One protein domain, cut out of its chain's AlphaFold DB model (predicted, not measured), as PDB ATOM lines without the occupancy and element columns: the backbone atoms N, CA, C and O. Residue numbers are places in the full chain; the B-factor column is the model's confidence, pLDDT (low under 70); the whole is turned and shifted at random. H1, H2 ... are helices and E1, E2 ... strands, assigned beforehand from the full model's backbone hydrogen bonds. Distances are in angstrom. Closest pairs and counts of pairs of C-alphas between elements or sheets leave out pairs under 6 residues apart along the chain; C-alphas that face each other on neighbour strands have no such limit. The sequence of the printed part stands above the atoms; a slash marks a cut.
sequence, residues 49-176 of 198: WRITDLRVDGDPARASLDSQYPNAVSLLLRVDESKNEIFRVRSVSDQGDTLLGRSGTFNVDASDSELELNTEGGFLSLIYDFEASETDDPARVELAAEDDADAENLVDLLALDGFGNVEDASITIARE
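This is residues 49 to 176 of the 198 residues of an uncharacterized protein of Bacteroidetes bacterium QS_9_68_14 (UniProt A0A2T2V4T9). Eight antiparallel strands wind round into one closed barrel, with the short helix H1 outside it next to E1 and the longer helix H2 at one end of it, outside, where the sheet curls round H2. The ring is well paired for most of its way round, but E1 and E2 meet over a short stretch. The printed part has 128 residues, with two named helices and eight named strands in the order E1 H1 E2 E3 E4 E5 E6 E7 H2 E8; the class is mixed, helices and strands. The whole is compact and rounded, with a radius of gyration of the C-alphas of 14.1 A and spans of 35 by 34 by 34 A.

Start at E1, residues 49 to 56, which bends by 59 degrees at residue 52. H1, residues 62 to 68, is on the barrel, outside it, at a height over the sheet of 7.1 A; only just, it is over none of the strands, with 2 of its 7 C-alphas falling on E1. The closest C-alphas of E1 and H1, those of Leu 54 and Arg 62, are 5.0 A apart. Next look at E2, residues 74 to 79, beside residues 49 to 50 of E1, with N 49 and O 75 at 2.8 A. From E2 a meander, each strand the antiparallel neighbour of the one before, runs through E3, residues 85 to 92, E4, residues 98 to 109, E5, residues 114 to 119, E6, residues 122 to 129, and E7, residues 140 to 145. Within hydrogen-bond range you find N 76 and O 88 at 2.8 A, N 89 and O 102 at 2.8 A, N 107 and O 116 at 3.0 A, N 117 and O 124 at 2.8 A, and N 127 and O 144 at 2.8 A. H2, residues 148 to 157, is on the barrel, outside it, at a height over the sheet of 5.9 A. It is only just over E6, with 3 of its 10 C-alphas falling there, and runs across the strands at 64 degrees to E6 on the local plane; Leu 124 and Asp 150 have the closest C-alphas, 5.2 A apart. E8, residues 169 to 175, closes the ring antiparallel to E7 and E1, with N 143 and O 171 at 2.8 A and N 50 and O 174 at 2.8 A. In H1 and H2 every O i to N i+4 pair is within hydrogen-bond range.

Find C-alpha 49 at (-31.034, -44.114, 18.158), where E1 begins its 19.7 A; H1 then spans 10.2 A, E2 16.7 A and E3 22.9 A. E4, the longest strand, runs 30.7 A from C-alpha 98 at (-33.397, -40.671, 1.612) and bends by 55 degrees at residue 105. E5 spans 15.9 A, E6 22.7 A, E7 16.7 A and H2 14.1 A, and E8 runs 19.9 A to C-alpha 175 at (-28.348, -44.624, 21.521).

The two C-alphas farthest apart, those of Gln 95 and Ser 111, are 42.5 A apart, while the first and last printed C-alphas, of Trp 49 and Glu 176, are 5.1 A apart. The printed part has no cut. The link from H2 to E8, 11 residues, is long. The mean pLDDT of the printed part is 89.5, and residues 131 to 137, between E6 and E7, are under 70.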
ATOM      1  N   TRP A  49     -31.235 -42.688  17.978       93.94
ATOM      2  CA  TRP A  49     -31.034 -44.114  18.158       93.94
ATOM      3  C   TRP A  49     -30.752 -44.773  16.821       93.94
ATOM      4  O   TRP A  49     -31.250 -44.341  15.782       93.94
ATOM      5  N   ARG A  50     -29.980 -45.851  16.846       94.12
ATOM      6  CA  ARG A  50     -29.708 -46.702  15.694       94.12
ATOM      7  C   ARG A  50     -30.326 -48.069  15.925       94.12
ATOM      8  O   ARG A  50     -30.087 -48.661  16.971       94.12
ATOM      9  N   ILE A  51     -31.035 -48.596  14.931       94.06
ATOM     10  CA  ILE A  51     -31.499 -49.986  14.961       94.06
ATOM     11  C   ILE A  51     -30.278 -50.901  14.824       94.06
ATOM     12  O   ILE A  51     -29.488 -50.779  13.881       94.06
ATOM     13  N   THR A  52     -30.088 -51.774  15.807       92.56
ATOM     14  CA  THR A  52     -28.943 -52.689  15.904       92.56
ATOM     15  C   THR A  52     -29.327 -54.141  15.690       92.56
ATOM     16  O   THR A  52     -28.519 -54.875  15.117       92.56
ATOM     17  N   ASP A  53     -30.551 -54.513  16.053       94.06
ATOM     18  CA  ASP A  53     -31.130 -55.821  15.774       94.06
ATOM     19  C   ASP A  53     -32.592 -55.683  15.331       94.06
ATOM     20  O   ASP A  53     -33.228 -54.661  15.600       94.06
ATOM     21  N   LEU A  54     -33.081 -56.694  14.616       96.44
ATOM     22  CA  LEU A  54     -34.472 -56.840  14.191       96.44
ATOM     23  C   LEU A  54     -34.823 -58.325  14.243       96.44
ATOM     24  O   LEU A  54     -34.110 -59.143  13.647       96.44
ATOM     25  N   ARG A  55     -35.942 -58.646  14.883       97.31
ATOM     26  CA  ARG A  55     -36.522 -59.986  14.928       97.31
ATOM     27  C   ARG A  55     -37.946 -59.936  14.398       97.31
ATOM     28  O   ARG A  55     -38.662 -58.981  14.676       97.31
ATOM     29  N   VAL A  56     -38.315 -60.942  13.616       97.12
ATOM     30  CA  VAL A  56     -39.669 -61.130  13.077       97.12
ATOM     31  C   VAL A  56     -40.030 -62.590  13.311       97.12
ATOM     32  O   VAL A  56     -39.240 -63.466  12.961       97.12
ATOM     33  N   ASP A  57     -41.158 -62.843  13.966       96.50
ATOM     34  CA  ASP A  57     -41.608 -64.162  14.426       96.50
ATOM     35  C   ASP A  57     -40.513 -64.920  15.212       96.50
ATOM     36  O   ASP A  57     -40.282 -66.121  15.046       96.50
ATOM     37  N   GLY A  58     -39.760 -64.186  16.041       92.00
ATOM     38  CA  GLY A  58     -38.619 -64.680  16.824       92.00
ATOM     39  C   GLY A  58     -37.309 -64.904  16.043       92.00
ATOM     40  O   GLY A  58     -36.234 -65.027  16.658       92.00
ATOM     41  N   ASP A  59     -37.356 -64.898  14.709       95.56
ATOM     42  CA  ASP A  59     -36.210 -65.149  13.838       95.56
ATOM     43  C   ASP A  59     -35.384 -63.875  13.570       95.56
ATOM     44  O   ASP A  59     -35.942 -62.799  13.332       95.56
ATOM     45  N   PRO A  60     -34.036 -63.954  13.563       95.94
ATOM     46  CA  PRO A  60     -33.192 -62.812  13.221       95.94
ATOM     47  C   PRO A  60     -33.431 -62.329  11.784       95.94
ATOM     48  O   PRO A  60     -33.115 -63.018  10.813       95.94
ATOM     49  N   ALA A  61     -33.895 -61.091  11.647       95.06
ATOM     50  CA  ALA A  61     -34.248 -60.445  10.384       95.06
ATOM     51  C   ALA A  61     -33.322 -59.265  10.032       95.06
ATOM     52  O   ALA A  61     -33.522 -58.561   9.039       95.06
ATOM     53  N   ARG A  62     -32.238 -59.064  10.794       91.88
ATOM     54  CA  ARG A  62     -31.260 -57.989  10.559       91.88
ATOM     55  C   ARG A  62     -30.674 -57.984   9.142       91.88
ATOM     56  O   ARG A  62     -30.435 -56.910   8.591       91.88
ATOM     57  N   ALA A  63     -30.478 -59.161   8.546       89.81
ATOM     58  CA  ALA A  63     -29.989 -59.292   7.175       89.81
ATOM     59  C   ALA A  63     -30.979 -58.726   6.140       89.81
ATOM     60  O   ALA A  63     -30.545 -58.113   5.165       89.81
ATOM     61  N   SER A  64     -32.289 -58.868   6.368       91.44
ATOM     62  CA  SER A  64     -33.323 -58.251   5.530       91.44
ATOM     63  C   SER A  64     -33.225 -56.727   5.601       91.44
ATOM     64  O   SER A  64     -33.177 -56.075   4.557       91.44
ATOM     65  N   LEU A  65     -33.068 -56.174   6.812       92.56
ATOM     66  CA  LEU A  65     -32.874 -54.737   7.038       92.56
ATOM     67  C   LEU A  65     -31.617 -54.208   6.320       92.56
ATOM     68  O   LEU A  65     -31.698 -53.209   5.613       92.56
ATOM     69  N   ASP A  66     -30.474 -54.896   6.440       92.06
ATOM     70  CA  ASP A  66     -29.221 -54.507   5.761       92.06
ATOM     71  C   ASP A  66     -29.294 -54.627   4.232       92.06
ATOM     72  O   ASP A  66     -28.626 -53.881   3.514       92.06
ATOM     73  N   SER A  67     -30.092 -55.567   3.716       92.38
ATOM     74  CA  SER A  67     -30.249 -55.751   2.271       92.38
ATOM     75  C   SER A  67     -31.050 -54.624   1.613       92.38
ATOM     76  O   SER A  67     -30.766 -54.258   0.473       92.38
ATOM     77  N   GLN A  68     -32.023 -54.061   2.339       93.06
ATOM     78  CA  GLN A  68     -32.871 -52.962   1.870       93.06
ATOM     79  C   GLN A  68     -32.239 -51.598   2.173       93.06
ATOM     80  O   GLN A  68     -32.323 -50.672   1.363       93.06
ATOM     81  N   TYR A  69     -31.536 -51.492   3.303       94.56
ATOM     82  CA  TYR A  69     -30.882 -50.271   3.755       94.56
ATOM     83  C   TYR A  69     -29.387 -50.520   3.994       94.56
ATOM     84  O   TYR A  69     -28.997 -50.942   5.082       94.56
ATOM     85  N   PRO A  70     -28.514 -50.202   3.016       87.81
ATOM     86  CA  PRO A  70     -27.070 -50.423   3.143       87.81
ATOM     87  C   PRO A  70     -26.427 -49.570   4.248       87.81
ATOM     88  O   PRO A  70     -25.329 -49.868   4.715       87.81
ATOM     89  N   ASN A  71     -27.119 -48.513   4.674       90.50
ATOM     90  CA  ASN A  71     -26.726 -47.637   5.764       90.50
ATOM     91  C   ASN A  71     -27.682 -47.765   6.948       90.50
ATOM     92  O   ASN A  71     -28.836 -48.169   6.816       90.50
ATOM     93  N   ALA A  72     -27.182 -47.348   8.112       90.44
ATOM     94  CA  ALA A  72     -27.902 -47.371   9.376       90.44
ATOM     95  C   ALA A  72     -29.322 -46.796   9.266       90.44
ATOM     96  O   ALA A  72     -29.501 -45.663   8.816       90.44
ATOM     97  N   VAL A  73     -30.305 -47.544   9.770       95.94
ATOM     98  CA  VAL A  73     -31.624 -46.992  10.077       95.94
ATOM     99  C   VAL A  73     -31.554 -46.318  11.446       95.94
ATOM    100  O   VAL A  73     -31.170 -46.944  12.439       95.94
ATOM    101  N   SER A  74     -31.889 -45.030  11.489       94.88
ATOM    102  CA  SER A  74     -31.919 -44.220  12.706       94.88
ATOM    103  C   SER A  74     -33.353 -43.868  13.095       94.88
ATOM    104  O   SER A  74     -34.109 -43.411  12.231       94.88
ATOM    105  N   LEU A  75     -33.676 -43.990  14.379       95.69
ATOM    106  CA  LEU A  75     -34.891 -43.485  15.014       95.69
ATOM    107  C   LEU A  75     -34.527 -42.258  15.860       95.69
ATOM    108  O   LEU A  75     -33.651 -42.320  16.713       95.69
ATOM    109  N   LEU A  76     -35.181 -41.130  15.618       95.25
ATOM    110  CA  LEU A  76     -35.051 -39.915  16.420       95.25
ATOM    111  C   LEU A  76     -36.358 -39.680  17.166       95.25
ATOM    112  O   LEU A  76     -37.381 -39.529  16.505       95.25
ATOM    113  N   LEU A  77     -36.299 -39.568  18.490       93.94
ATOM    114  CA  LEU A  77     -37.405 -39.144  19.354       93.94
ATOM    115  C   LEU A  77     -37.063 -37.770  19.937       93.94
ATOM    116  O   LEU A  77     -35.987 -37.594  20.514       93.94
ATOM    117  N   ARG A  78     -37.921 -36.767  19.734       92.00
ATOM    118  CA  ARG A  78     -37.683 -35.406  20.239       92.00
ATOM    119  C   ARG A  78     -38.967 -34.687  20.629       92.00
ATOM    120  O   ARG A  78     -39.968 -34.782  19.929       92.00
ATOM    121  N   VAL A  79     -38.872 -33.844  21.646       86.44
ATOM    122  CA  VAL A  79     -39.874 -32.816  21.941       86.44
ATOM    123  C   VAL A  79     -39.449 -31.519  21.247       86.44
ATOM    124  O   VAL A  79     -38.306 -31.080  21.397       86.44
ATOM    125  N   ASP A  80     -40.317 -30.932  20.424       80.56
ATOM    126  CA  ASP A  80     -40.028 -29.668  19.739       80.56
ATOM    127  C   ASP A  80     -40.284 -28.431  20.624       80.56
ATOM    128  O   ASP A  80     -40.727 -28.520  21.768       80.56
ATOM    129  N   GLU A  81     -40.000 -27.237  20.094       80.19
ATOM    130  CA  GLU A  81     -40.176 -25.967  20.819       80.19
ATOM    131  C   GLU A  81     -41.635 -25.677  21.209       80.19
ATOM    132  O   GLU A  81     -41.891 -24.904  22.132       80.19
ATOM    133  N   SER A  82     -42.590 -26.298  20.516       80.94
ATOM    134  CA  SER A  82     -44.024 -26.209  20.807       80.94
ATOM    135  C   SER A  82     -44.494 -27.310  21.759       80.94
ATOM    136  O   SER A  82     -45.692 -27.405  22.013       80.94
ATOM    137  N   LYS A  83     -43.566 -28.106  22.307       76.81
ATOM    138  CA  LYS A  83     -43.821 -29.311  23.102       76.81
ATOM    139  C   LYS A  83     -44.498 -30.442  22.329       76.81
ATOM    140  O   LYS A  83     -45.089 -31.320  22.946       76.81
ATOM    141  N   ASN A  84     -44.410 -30.444  21.002       80.88
ATOM    142  CA  ASN A  84     -44.883 -31.583  20.232       80.88
ATOM    143  C   ASN A  84     -43.843 -32.695  20.301       80.88
ATOM    144  O   ASN A  84     -42.666 -32.488  19.989       80.88
ATOM    145  N   GLU A  85     -44.299 -33.880  20.660       87.81
ATOM    146  CA  GLU A  85     -43.530 -35.111  20.607       87.81
ATOM    147  C   GLU A  85     -43.489 -35.591  19.161       87.81
ATOM    148  O   GLU A  85     -44.515 -35.884  18.555       87.81
ATOM    149  N   ILE A  86     -42.299 -35.587  18.563       93.56
ATOM    150  CA  ILE A  86     -42.076 -35.915  17.157       93.56
ATOM    151  C   ILE A  86     -41.068 -37.049  17.070       93.56
ATOM    152  O   ILE A  86     -39.956 -36.937  17.595       93.56
ATOM    153  N   PHE A  87     -41.415 -38.086  16.311       95.25
ATOM    154  CA  PHE A  87     -40.461 -39.112  15.923       95.25
ATOM    155  C   PHE A  87     -40.080 -39.005  14.443       95.25
ATOM    156  O   PHE A  87     -40.807 -38.457  13.604       95.25
ATOM    157  N   ARG A  88     -38.913 -39.553  14.101       95.50
ATOM    158  CA  ARG A  88     -38.490 -39.765  12.715       95.50
ATOM    159  C   ARG A  88     -37.678 -41.043  12.584       95.50
ATOM    160  O   ARG A  88     -36.632 -41.158  13.212       95.50
ATOM    161  N   VAL A  89     -38.095 -41.919  11.679       96.00
ATOM    162  CA  VAL A  89     -37.307 -43.064  11.214       96.00
ATOM    163  C   VAL A  89     -36.719 -42.728   9.853       96.00
ATOM    164  O   VAL A  89     -37.423 -42.251   8.957       96.00
ATOM    165  N   ARG A  90     -35.412 -42.937   9.685       96.00
ATOM    166  CA  ARG A  90     -34.752 -42.695   8.400       96.00
ATOM    167  C   ARG A  90     -33.563 -43.602   8.130       96.00
ATOM    168  O   ARG A  90     -32.854 -43.985   9.053       96.00
ATOM    169  N   SER A  91     -33.284 -43.807   6.851       96.00
ATOM    170  CA  SER A  91     -31.992 -44.269   6.334       96.00
ATOM    171  C   SER A  91     -31.629 -43.443   5.102       96.00
ATOM    172  O   SER A  91     -32.514 -42.995   4.367       96.00
ATOM    173  N   VAL A  92     -30.336 -43.197   4.899       94.19
ATOM    174  CA  VAL A  92     -29.809 -42.382   3.794       94.19
ATOM    175  C   VAL A  92     -28.748 -43.153   3.022       94.19
ATOM    176  O   VAL A  92     -27.963 -43.879   3.621       94.19
ATOM    177  N   SER A  93     -28.689 -42.998   1.702       91.88
ATOM    178  CA  SER A  93     -27.636 -43.577   0.867       91.88
ATOM    179  C   SER A  93     -26.290 -42.880   1.102       91.88
ATOM    180  O   SER A  93     -26.228 -41.789   1.671       91.88
ATOM    181  N   ASP A  94     -25.201 -43.463   0.593       90.06
ATOM    182  CA  ASP A  94     -23.866 -42.834   0.616       90.06
ATOM    183  C   ASP A  94     -23.822 -41.496  -0.139       90.06
ATOM    184  O   ASP A  94     -22.940 -40.669   0.086       90.06
ATOM    185  N   GLN A  95     -24.783 -41.280  -1.040       91.12
ATOM    186  CA  GLN A  95     -24.935 -40.062  -1.835       91.12
ATOM    187  C   GLN A  95     -25.814 -39.018  -1.125       91.12
ATOM    188  O   GLN A  95     -25.892 -37.876  -1.574       91.12
ATOM    189  N   GLY A  96     -26.422 -39.383   0.010       89.25
ATOM    190  CA  GLY A  96     -27.292 -38.524   0.810       89.25
ATOM    191  C   GLY A  96     -28.775 -38.600   0.446       89.25
ATOM    192  O   GLY A  96     -29.561 -37.833   1.001       89.25
ATOM    193  N   ASP A  97     -29.171 -39.512  -0.444       92.81
ATOM    194  CA  ASP A  97     -30.578 -39.712  -0.798       92.81
ATOM    195  C   ASP A  97     -31.320 -40.420   0.335       92.81
ATOM    196  O   ASP A  97     -30.813 -41.379   0.914       92.81
ATOM    197  N   THR A  98     -32.539 -39.986   0.638       93.44
ATOM    198  CA  THR A  98     -33.397 -40.671   1.612       93.44
ATOM    199  C   THR A  98     -33.871 -42.008   1.039       93.44
ATOM    200  O   THR A  98     -34.586 -42.025   0.041       93.44
ATOM    201  N   LEU A  99     -33.503 -43.113   1.692       94.94
ATOM    202  CA  LEU A  99     -33.944 -44.474   1.350       94.94
ATOM    203  C   LEU A  99     -35.169 -44.894   2.171       94.94
ATOM    204  O   LEU A  99     -36.064 -45.554   1.659       94.94
ATOM    205  N   LEU A 100     -35.217 -44.463   3.432       95.62
ATOM    206  CA  LEU A 100     -36.361 -44.605   4.330       95.62
ATOM    207  C   LEU A 100     -36.624 -43.250   4.979       95.62
ATOM    208  O   LEU A 100     -35.686 -42.580   5.414       95.62
ATOM    209  N   GLY A 101     -37.888 -42.845   5.044       94.56
ATOM    210  CA  GLY A 101     -38.299 -41.587   5.653       94.56
ATOM    211  C   GLY A 101     -39.735 -41.663   6.143       94.56
ATOM    212  O   GLY A 101     -40.662 -41.431   5.373       94.56
ATOM    213  N   ARG A 102     -39.906 -41.966   7.430       95.12
ATOM    214  CA  ARG A 102     -41.193 -41.939   8.134       95.12
ATOM    215  C   ARG A 102     -41.103 -40.989   9.317       95.12
ATOM    216  O   ARG A 102     -40.044 -40.829   9.927       95.12
ATOM    217  N   SER A 103     -42.205 -40.336   9.637       94.44
ATOM    218  CA  SER A 103     -42.296 -39.446  10.787       94.44
ATOM    219  C   SER A 103     -43.731 -39.338  11.254       94.44
ATOM    220  O   SER A 103     -44.655 -39.637  10.501       94.44
ATOM    221  N   GLY A 104     -43.888 -38.838  12.466       94.88
ATOM    222  CA  GLY A 104     -45.180 -38.616  13.077       94.88
ATOM    223  C   GLY A 104     -44.999 -38.095  14.489       94.88
ATOM    224  O   GLY A 104     -43.947 -37.528  14.810       94.88
ATOM    225  N   THR A 105     -46.012 -38.296  15.318       94.69
ATOM    226  CA  THR A 105     -45.940 -37.977  16.744       94.69
ATOM    227  C   THR A 105     -45.717 -39.235  17.558       94.69
ATOM    228  O   THR A 105     -46.011 -40.333  17.089       94.69
ATOM    229  N   PHE A 106     -45.163 -39.089  18.754       94.19
ATOM    230  CA  PHE A 106     -45.084 -40.195  19.702       94.19
ATOM    231  C   PHE A 106     -45.733 -39.798  21.021       94.19
ATOM    232  O   PHE A 106     -46.010 -38.617  21.201       94.19
ATOM    233  N   ASN A 107     -45.988 -40.780  21.873       91.56
ATOM    234  CA  ASN A 107     -46.384 -40.624  23.267       91.56
ATOM    235  C   ASN A 107     -45.699 -41.735  24.080       91.56
ATOM    236  O   ASN A 107     -45.373 -42.785  23.522       91.56
ATOM    237  N   VAL A 108     -45.422 -41.484  25.357       88.81
ATOM    238  CA  VAL A 108     -44.825 -42.468  26.270       88.81
ATOM    239  C   VAL A 108     -45.747 -42.604  27.468       88.81
ATOM    240  O   VAL A 108     -45.963 -41.614  28.162       88.81
ATOM    241  N   ASP A 109     -46.253 -43.811  27.701       87.19
ATOM    242  CA  ASP A 109     -46.926 -44.168  28.948       87.19
ATOM    243  C   ASP A 109     -45.914 -44.892  29.843       87.19
ATOM    244  O   ASP A 109     -45.489 -46.019  29.561       87.19
ATOM    245  N   ALA A 110     -45.457 -44.220  30.903       77.44
ATOM    246  CA  ALA A 110     -44.495 -44.814  31.827       77.44
ATOM    247  C   ALA A 110     -45.128 -45.875  32.737       77.44
ATOM    248  O   ALA A 110     -44.412 -46.727  33.269       77.44
ATOM    249  N   SER A 111     -46.454 -45.864  32.910       80.62
ATOM    250  CA  SER A 111     -47.141 -46.809  33.800       80.62
ATOM    251  C   SER A 111     -47.043 -48.238  33.276       80.62
ATOM    252  O   SER A 111     -46.810 -49.159  34.064       80.62
ATOM    253  N   ASP A 112     -47.145 -48.394  31.955       83.19
ATOM    254  CA  ASP A 112     -47.160 -49.692  31.274       83.19
ATOM    255  C   ASP A 112     -45.937 -49.913  30.360       83.19
ATOM    256  O   ASP A 112     -45.836 -50.929  29.677       83.19
ATOM    257  N   SER A 113     -44.938 -49.020  30.429       89.38
ATOM    258  CA  SER A 113     -43.713 -49.077  29.614       89.38
ATOM    259  C   SER A 113     -44.005 -49.143  28.111       89.38
ATOM    260  O   SER A 113     -43.428 -49.944  27.374       89.38
ATOM    261  N   GLU A 114     -44.907 -48.274  27.663       91.81
ATOM    262  CA  GLU A 114     -45.437 -48.264  26.303       91.81
ATOM    263  C   GLU A 114     -44.969 -47.020  25.535       91.81
ATOM    264  O   GLU A 114     -44.982 -45.890  26.033       91.81
ATOM    265  N   LEU A 115     -44.516 -47.233  24.302       93.75
ATOM    266  CA  LEU A 115     -44.168 -46.207  23.329       93.75
ATOM    267  C   LEU A 115     -45.160 -46.279  22.171       93.75
ATOM    268  O   LEU A 115     -45.100 -47.179  21.335       93.75
ATOM    269  N   GLU A 116     -45.991 -45.255  22.052       94.75
ATOM    270  CA  GLU A 116     -46.942 -45.132  20.955       94.75
ATOM    271  C   GLU A 116     -46.347 -44.285  19.826       94.75
ATOM    272  O   GLU A 116     -45.898 -43.155  20.041       94.75
ATOM    273  N   LEU A 117     -46.392 -44.782  18.591       95.38
ATOM    274  CA  LEU A 117     -45.975 -44.073  17.385       95.38
ATOM    275  C   LEU A 117     -47.181 -43.831  16.473       95.38
ATOM    276  O   LEU A 117     -47.735 -44.730  15.847       95.38
ATOM    277  N   ASN A 118     -47.557 -42.564  16.339       94.38
ATOM    278  CA  ASN A 118     -48.657 -42.123  15.494       94.38
ATOM    279  C   ASN A 118     -48.108 -41.654  14.147       94.38
ATOM    280  O   ASN A 118     -47.573 -40.547  14.028       94.38
ATOM    281  N   THR A 119     -48.220 -42.497  13.125       88.50
ATOM    282  CA  THR A 119     -47.698 -42.231  11.780       88.50
ATOM    283  C   THR A 119     -48.809 -41.751  10.839       88.50
ATOM    284  O   THR A 119     -49.995 -41.888  11.130       88.50
ATOM    285  N   GLU A 120     -48.458 -41.227   9.658       80.06
ATOM    286  CA  GLU A 120     -49.463 -40.973   8.607       80.06
ATOM    287  C   GLU A 120     -50.139 -42.262   8.096       80.06
ATOM    288  O   GLU A 120     -51.237 -42.197   7.546       80.06
ATOM    289  N   GLY A 121     -49.479 -43.417   8.243       71.12
ATOM    290  CA  GLY A 121     -49.938 -44.716   7.744       71.12
ATOM    291  C   GLY A 121     -50.720 -45.554   8.755       71.12
ATOM    292  O   GLY A 121     -51.331 -46.537   8.355       71.12
ATOM    293  N   GLY A 122     -50.730 -45.171  10.032       82.56
ATOM    294  CA  GLY A 122     -51.312 -45.979  11.100       82.56
ATOM    295  C   GLY A 122     -50.734 -45.660  12.474       82.56
ATOM    296  O   GLY A 122     -49.807 -44.853  12.605       82.56
ATOM    297  N   PHE A 123     -51.320 -46.302  13.476       89.81
ATOM    298  CA  PHE A 123     -50.885 -46.291  14.867       89.81
ATOM    299  C   PHE A 123     -50.056 -47.546  15.136       89.81
ATOM    300  O   PHE A 123     -50.370 -48.590  14.577       89.81
ATOM    301  N   LEU A 124     -49.014 -47.423  15.949       94.12
ATOM    302  CA  LEU A 124     -48.154 -48.524  16.363       94.12
ATOM    303  C   LEU A 124     -47.896 -48.391  17.862       94.12
ATOM    304  O   LEU A 124     -47.325 -47.373  18.265       94.12
ATOM    305  N   SER A 125     -48.272 -49.396  18.647       94.75
ATOM    306  CA  SER A 125     -47.858 -49.505  20.043       94.75
ATOM    307  C   SER A 125     -46.674 -50.457  20.207       94.75
ATOM    308  O   SER A 125     -46.586 -51.506  19.569       94.75
ATOM    309  N   LEU A 126     -45.701 -50.047  21.020       93.56
ATOM    310  CA  LEU A 126     -44.502 -50.821  21.314       93.56
ATOM    311  C   LEU A 126     -44.263 -50.853  22.816       93.56
ATOM    312  O   LEU A 126     -44.075 -49.809  23.438       93.56
ATOM    313  N   ILE A 127     -44.131 -52.046  23.379       92.69
ATOM    314  CA  ILE A 127     -43.616 -52.213  24.736       92.69
ATOM    315  C   ILE A 127     -42.106 -52.011  24.681       92.69
ATOM    316  O   ILE A 127     -41.416 -52.629  23.863       92.69
ATOM    317  N   TYR A 128     -41.582 -51.151  25.548       89.50
ATOM    318  CA  TYR A 128     -40.147 -50.970  25.688       89.50
ATOM    319  C   TYR A 128     -39.611 -51.687  26.924       89.50
ATOM    320  O   TYR A 128     -40.119 -51.538  28.032       89.50
ATOM    321  N   ASP A 129     -38.517 -52.420  26.740       85.19
ATOM    322  CA  ASP A 129     -37.689 -52.903  27.839       85.19
ATOM    323  C   ASP A 129     -36.286 -52.317  27.696       85.19
ATOM    324  O   ASP A 129     -35.595 -52.454  26.678       85.19
ATOM    325  N   PHE A 130     -35.849 -51.615  28.734       75.75
ATOM    326  CA  PHE A 130     -34.483 -51.136  28.805       75.75
ATOM    327  C   PHE A 130     -33.589 -52.308  29.209       75.75
ATOM    328  O   PHE A 130     -33.430 -52.589  30.399       75.75
ATOM    329  N   GLU A 131     -32.935 -52.948  28.232       60.81
ATOM    330  CA  GLU A 131     -31.857 -53.905  28.502       60.81
ATOM    331  C   GLU A 131     -30.714 -53.200  29.261       60.81
ATOM    332  O   GLU A 131     -29.824 -52.564  28.698       60.81
ATOM    333  N   ALA A 132     -30.804 -53.278  30.588       42.28
ATOM    334  CA  ALA A 132     -29.789 -53.124  31.619       42.28
ATOM    335  C   ALA A 132     -28.462 -52.450  31.209       42.28
ATOM    336  O   ALA A 132     -27.393 -53.051  31.256       42.28
ATOM    337  N   SER A 133     -28.475 -51.135  31.007       45.50
ATOM    338  CA  SER A 133     -28.043 -50.202  32.056       45.50
ATOM    339  C   SER A 133     -27.835 -48.803  31.481       45.50
ATOM    340  O   SER A 133     -27.242 -48.622  30.423       45.50
ATOM    341  N   GLU A 134     -28.170 -47.777  32.260       47.19
ATOM    342  CA  GLU A 134     -27.638 -46.420  32.052       47.19
ATOM    343  C   GLU A 134     -26.085 -46.383  32.052       47.19
ATOM    344  O   GLU A 134     -25.485 -45.346  31.770       47.19
ATOM    345  N   THR A 135     -25.425 -47.508  32.380       49.19
ATOM    346  CA  THR A 135     -23.970 -47.699  32.354       49.19
ATOM    347  C   THR A 135     -23.434 -48.338  31.074       49.19
ATOM    348  O   THR A 135     -22.226 -48.257  30.839       49.19
ATOM    349  N   ASP A 136     -24.288 -48.934  30.241       57.34
ATOM    350  CA  ASP A 136     -23.890 -49.440  28.940       57.34
ATOM    351  C   ASP A 136     -23.734 -48.249  28.005       57.34
ATOM    352  O   ASP A 136     -24.618 -47.414  27.824       57.34
ATOM    353  N   ASP A 137     -22.541 -48.139  27.437       64.75
ATOM    354  CA  ASP A 137     -22.209 -47.102  26.481       64.75
ATOM    355  C   ASP A 137     -22.071 -47.754  25.094       64.75
ATOM    356  O   ASP A 137     -21.027 -48.357  24.808       64.75
ATOM    357  N   PRO A 138     -23.059 -47.629  24.189       73.81
ATOM    358  CA  PRO A 138     -24.299 -46.856  24.319       73.81
ATOM    359  C   PRO A 138     -25.463 -47.620  24.974       73.81
ATOM    360  O   PRO A 138     -25.559 -48.837  24.827       73.81
ATOM    361  N   ALA A 139     -26.387 -46.862  25.577       84.50
ATOM    362  CA  ALA A 139     -27.646 -47.369  26.119       84.50
ATOM    363  C   ALA A 139     -28.458 -48.099  25.044       84.50
ATOM    364  O   ALA A 139     -28.450 -47.690  23.874       84.50
ATOM    365  N   ARG A 140     -29.173 -49.151  25.446       89.75
ATOM    366  CA  ARG A 140     -29.986 -49.998  24.570       89.75
ATOM    367  C   ARG A 140     -31.421 -50.074  25.065       89.75
ATOM    368  O   ARG A 140     -31.666 -49.991  26.265       89.75
ATOM    369  N   VAL A 141     -32.336 -50.212  24.117       91.31
ATOM    370  CA  VAL A 141     -33.765 -50.415  24.355       91.31
ATOM    371  C   VAL A 141     -34.231 -51.486  23.387       91.31
ATOM    372  O   VAL A 141     -33.925 -51.409  22.194       91.31
ATOM    373  N   GLU A 142     -34.937 -52.483  23.892       93.25
ATOM    374  CA  GLU A 142     -35.745 -53.370  23.072       93.25
ATOM    375  C   GLU A 142     -37.144 -52.771  22.954       93.25
ATOM    376  O   GLU A 142     -37.720 -52.350  23.950       93.25
ATOM    377  N   LEU A 143     -37.653 -52.680  21.729       95.00
ATOM    378  CA  LEU A 143     -39.030 -52.307  21.434       95.00
ATOM    379  C   LEU A 143     -39.700 -53.523  20.803       95.00
ATOM    380  O   LEU A 143     -39.247 -53.971  19.747       95.00
ATOM    381  N   ALA A 144     -40.742 -54.043  21.436       96.31
ATOM    382  CA  ALA A 144     -41.510 -55.188  20.963       96.31
ATOM    383  C   ALA A 144     -42.945 -54.762  20.650       96.31
ATOM    384  O   ALA A 144     -43.515 -53.949  21.375       96.31
ATOM    385  N   ALA A 145     -43.512 -55.294  19.569       96.69
ATOM    386  CA  ALA A 145     -44.923 -55.111  19.255       96.69
ATOM    387  C   ALA A 145     -45.814 -55.676  20.371       96.69
ATOM    388  O   ALA A 145     -45.498 -56.719  20.946       96.69
ATOM    389  N   GLU A 146     -46.912 -54.986  20.684       95.00
ATOM    390  CA  GLU A 146     -47.868 -55.457  21.692       95.00
ATOM    391  C   GLU A 146     -48.720 -56.622  21.160       95.00
ATOM    392  O   GLU A 146     -49.018 -57.574  21.889       95.00
ATOM    393  N   ASP A 147     -49.079 -56.567  19.876       95.19
ATOM    394  CA  ASP A 147     -49.879 -57.577  19.193       95.19
ATOM    395  C   ASP A 147     -49.484 -57.766  17.713       95.19
ATOM    396  O   ASP A 147     -48.595 -57.094  17.185       95.19
ATOM    397  N   ASP A 148     -50.160 -58.699  17.032       95.38
ATOM    398  CA  ASP A 148     -49.933 -59.021  15.619       95.38
ATOM    399  C   ASP A 148     -50.072 -57.783  14.702       95.38
ATOM    400  O   ASP A 148     -49.338 -57.634  13.725       95.38
ATOM    401  N   ALA A 149     -51.008 -56.871  15.000       94.81
ATOM    402  CA  ALA A 149     -51.224 -55.682  14.178       94.81
ATOM    403  C   ALA A 149     -50.072 -54.687  14.352       94.81
ATOM    404  O   ALA A 149     -49.591 -54.119  13.370       94.81
ATOM    405  N   ASP A 150     -49.591 -54.512  15.578       95.50
ATOM    406  CA  ASP A 150     -48.393 -53.729  15.858       95.50
ATOM    407  C   ASP A 150     -47.139 -54.354  15.240       95.50
ATOM    408  O   ASP A 150     -46.269 -53.636  14.738       95.50
ATOM    409  N   ALA A 151     -47.063 -55.682  15.180       96.56
ATOM    410  CA  ALA A 151     -45.953 -56.375  14.543       96.56
ATOM    411  C   ALA A 151     -45.911 -56.090  13.029       96.56
ATOM    412  O   ALA A 151     -44.860 -55.720  12.491       96.56
ATOM    413  N   GLU A 152     -47.062 -56.153  12.354       95.12
ATOM    414  CA  GLU A 152     -47.206 -55.730  10.954       95.12
ATOM    415  C   GLU A 152     -46.875 -54.233  10.779       95.12
ATOM    416  O   GLU A 152     -46.092 -53.861   9.898       95.12
ATOM    417  N   ASN A 153     -47.384 -53.368  11.662       95.12
ATOM    418  CA  ASN A 153     -47.140 -51.924  11.617       95.12
ATOM    419  C   ASN A 153     -45.660 -51.559  11.837       95.12
ATOM    420  O   ASN A 153     -45.175 -50.582  11.257       95.12
ATOM    421  N   LEU A 154     -44.912 -52.324  12.641       95.75
ATOM    422  CA  LEU A 154     -43.471 -52.136  12.835       95.75
ATOM    423  C   LEU A 154     -42.689 -52.469  11.555       95.75
ATOM    424  O   LEU A 154     -41.785 -51.722  11.161       95.75
ATOM    425  N   VAL A 155     -43.054 -53.556  10.874       94.94
ATOM    426  CA  VAL A 155     -42.473 -53.940   9.576       94.94
ATOM    427  C   VAL A 155     -42.794 -52.883   8.507       94.94
ATOM    428  O   VAL A 155     -41.896 -52.468   7.764       94.94
ATOM    429  N   ASP A 156     -44.015 -52.348   8.508       94.19
ATOM    430  CA  ASP A 156     -44.463 -51.265   7.621       94.19
ATOM    431  C   ASP A 156     -43.783 -49.915   7.912       94.19
ATOM    432  O   ASP A 156     -43.409 -49.175   6.987       94.19
ATOM    433  N   LEU A 157     -43.561 -49.584   9.189       95.25
ATOM    434  CA  LEU A 157     -42.802 -48.404   9.617       95.25
ATOM    435  C   LEU A 157     -41.381 -48.441   9.046       95.25
ATOM    436  O   LEU A 157     -40.847 -47.409   8.621       95.25
ATOM    437  N   LEU A 158     -40.780 -49.629   9.017       94.88
ATOM    438  CA  LEU A 158     -39.470 -49.870   8.427       94.88
ATOM    439  C   LEU A 158     -39.524 -50.107   6.917       94.88
ATOM    440  O   LEU A 158     -38.460 -50.268   6.332       94.88
ATOM    441  N   ALA A 159     -40.713 -50.081   6.303       93.81
ATOM    442  CA  ALA A 159     -40.964 -50.336   4.885       93.81
ATOM    443  C   ALA A 159     -40.237 -51.587   4.369       93.81
ATOM    444  O   ALA A 159     -39.607 -51.559   3.309       93.81
ATOM    445  N   LEU A 160     -40.290 -52.660   5.159       92.81
ATOM    446  CA  LEU A 160     -39.601 -53.901   4.862       92.81
ATOM    447  C   LEU A 160     -40.455 -54.815   3.992       92.81
ATOM    448  O   LEU A 160     -41.479 -55.336   4.420       92.81
ATOM    449  N   ASP A 161     -39.958 -55.101   2.795       89.88
ATOM    450  CA  ASP A 161     -40.575 -56.094   1.922       89.88
ATOM    451  C   ASP A 161     -40.131 -57.530   2.260       89.88
ATOM    452  O   ASP A 161     -39.028 -57.769   2.763       89.88
ATOM    453  N   GLY A 162     -40.960 -58.505   1.874       87.25
ATOM    454  CA  GLY A 162     -40.598 -59.929   1.857       87.25
ATOM    455  C   GLY A 162     -40.998 -60.726   3.098       87.25
ATOM    456  O   GLY A 162     -40.710 -61.923   3.150       87.25
ATOM    457  N   PHE A 163     -41.683 -60.093   4.047       89.31
ATOM    458  CA  PHE A 163     -42.341 -60.767   5.160       89.31
ATOM    459  C   PHE A 163     -43.779 -61.149   4.779       89.31
ATOM    460  O   PHE A 163     -44.398 -60.515   3.921       89.31
ATOM    461  N   GLY A 164     -44.253 -62.272   5.321       89.94
ATOM    462  CA  GLY A 164     -45.626 -62.740   5.143       89.94
ATOM    463  C   GLY A 164     -46.556 -62.074   6.152       89.94
ATOM    464  O   GLY A 164     -46.380 -60.907   6.473       89.94
ATOM    465  N   ASN A 165     -47.518 -62.838   6.668       93.31
ATOM    466  CA  ASN A 165     -48.199 -62.446   7.899       93.31
ATOM    467  C   ASN A 165     -47.161 -62.442   9.025       93.31
ATOM    468  O   ASN A 165     -46.388 -63.398   9.111       93.31
ATOM    469  N   VAL A 166     -47.155 -61.387   9.830       96.12
ATOM    470  CA  VAL A 166     -46.221 -61.205  10.939       96.12
ATOM    471  C   VAL A 166     -47.030 -61.242  12.226       96.12
ATOM    472  O   VAL A 166     -47.989 -60.493  12.358       96.12
ATOM    473  N   GLU A 167     -46.676 -62.139  13.141       96.81
ATOM    474  CA  GLU A 167     -47.364 -62.306  14.430       96.81
ATOM    475  C   GLU A 167     -46.560 -61.664  15.569       96.81
ATOM    476  O   GLU A 167     -47.123 -61.240  16.570       96.81
ATOM    477  N   ASP A 168     -45.236 -61.573  15.418       97.06
ATOM    478  CA  ASP A 168     -44.347 -60.968  16.410       97.06
ATOM    479  C   ASP A 168     -43.216 -60.191  15.724       97.06
ATOM    480  O   ASP A 168     -42.652 -60.624  14.714       97.06
ATOM    481  N   ALA A 169     -42.853 -59.036  16.274       97.25
ATOM    482  CA  ALA A 169     -41.721 -58.263  15.797       97.25
ATOM    483  C   ALA A 169     -41.095 -57.446  16.927       97.25
ATOM    484  O   ALA A 169     -41.781 -56.770  17.693       97.25
ATOM    485  N   SER A 170     -39.762 -57.441  16.977       96.81
ATOM    486  CA  SER A 170     -39.016 -56.589  17.899       96.81
ATOM    487  C   SER A 170     -37.788 -55.966  17.248       96.81
ATOM    488  O   SER A 170     -37.167 -56.523  16.335       96.81
ATOM    489  N   ILE A 171     -37.424 -54.774  17.717       95.75
ATOM    490  CA  ILE A 171     -36.182 -54.098  17.357       95.75
ATOM    491  C   ILE A 171     -35.370 -53.774  18.599       95.75
ATOM    492  O   ILE A 171     -35.881 -53.256  19.585       95.75
ATOM    493  N   THR A 172     -34.059 -53.973  18.510       94.44
ATOM    494  CA  THR A 172     -33.133 -53.434  19.506       94.44
ATOM    495  C   THR A 172     -32.523 -52.154  18.967       94.44
ATOM    496  O   THR A 172     -31.794 -52.168  17.964       94.44
ATOM    497  N   ILE A 173     -32.763 -51.043  19.652       93.25
ATOM    498  CA  ILE A 173     -32.185 -49.743  19.330       93.25
ATOM    499  C   ILE A 173     -31.069 -49.384  20.312       93.25
ATOM    500  O   ILE A 173     -31.157 -49.633  21.509       93.25
ATOM    501  N   ALA A 174     -30.000 -48.780  19.802       92.12
ATOM    502  CA  ALA A 174     -28.875 -48.309  20.600       92.12
ATOM    503  C   ALA A 174     -28.698 -46.803  20.431       92.12
ATOM    504  O   ALA A 174     -28.724 -46.294  19.307       92.12
ATOM    505  N   ARG A 175     -28.494 -46.081  21.536       90.81
ATOM    506  CA  ARG A 175     -28.348 -44.624  21.521       90.81
ATOM    507  C   ARG A 175     -27.155 -44.239  20.652       90.81
ATOM    508  O   ARG A 175     -26.049 -44.760  20.809       90.81
ATOM    509  N   GLU A 176     -27.351 -43.308  19.727       87.50
ATOM    510  CA  GLU A 176     -26.225 -42.762  18.984       87.50
ATOM    511  C   GLU A 176     -25.336 -42.012  19.974       87.50
ATOM    512  O   GLU A 176     -25.739 -41.012  20.574       87.50
TER     513      GLU A 176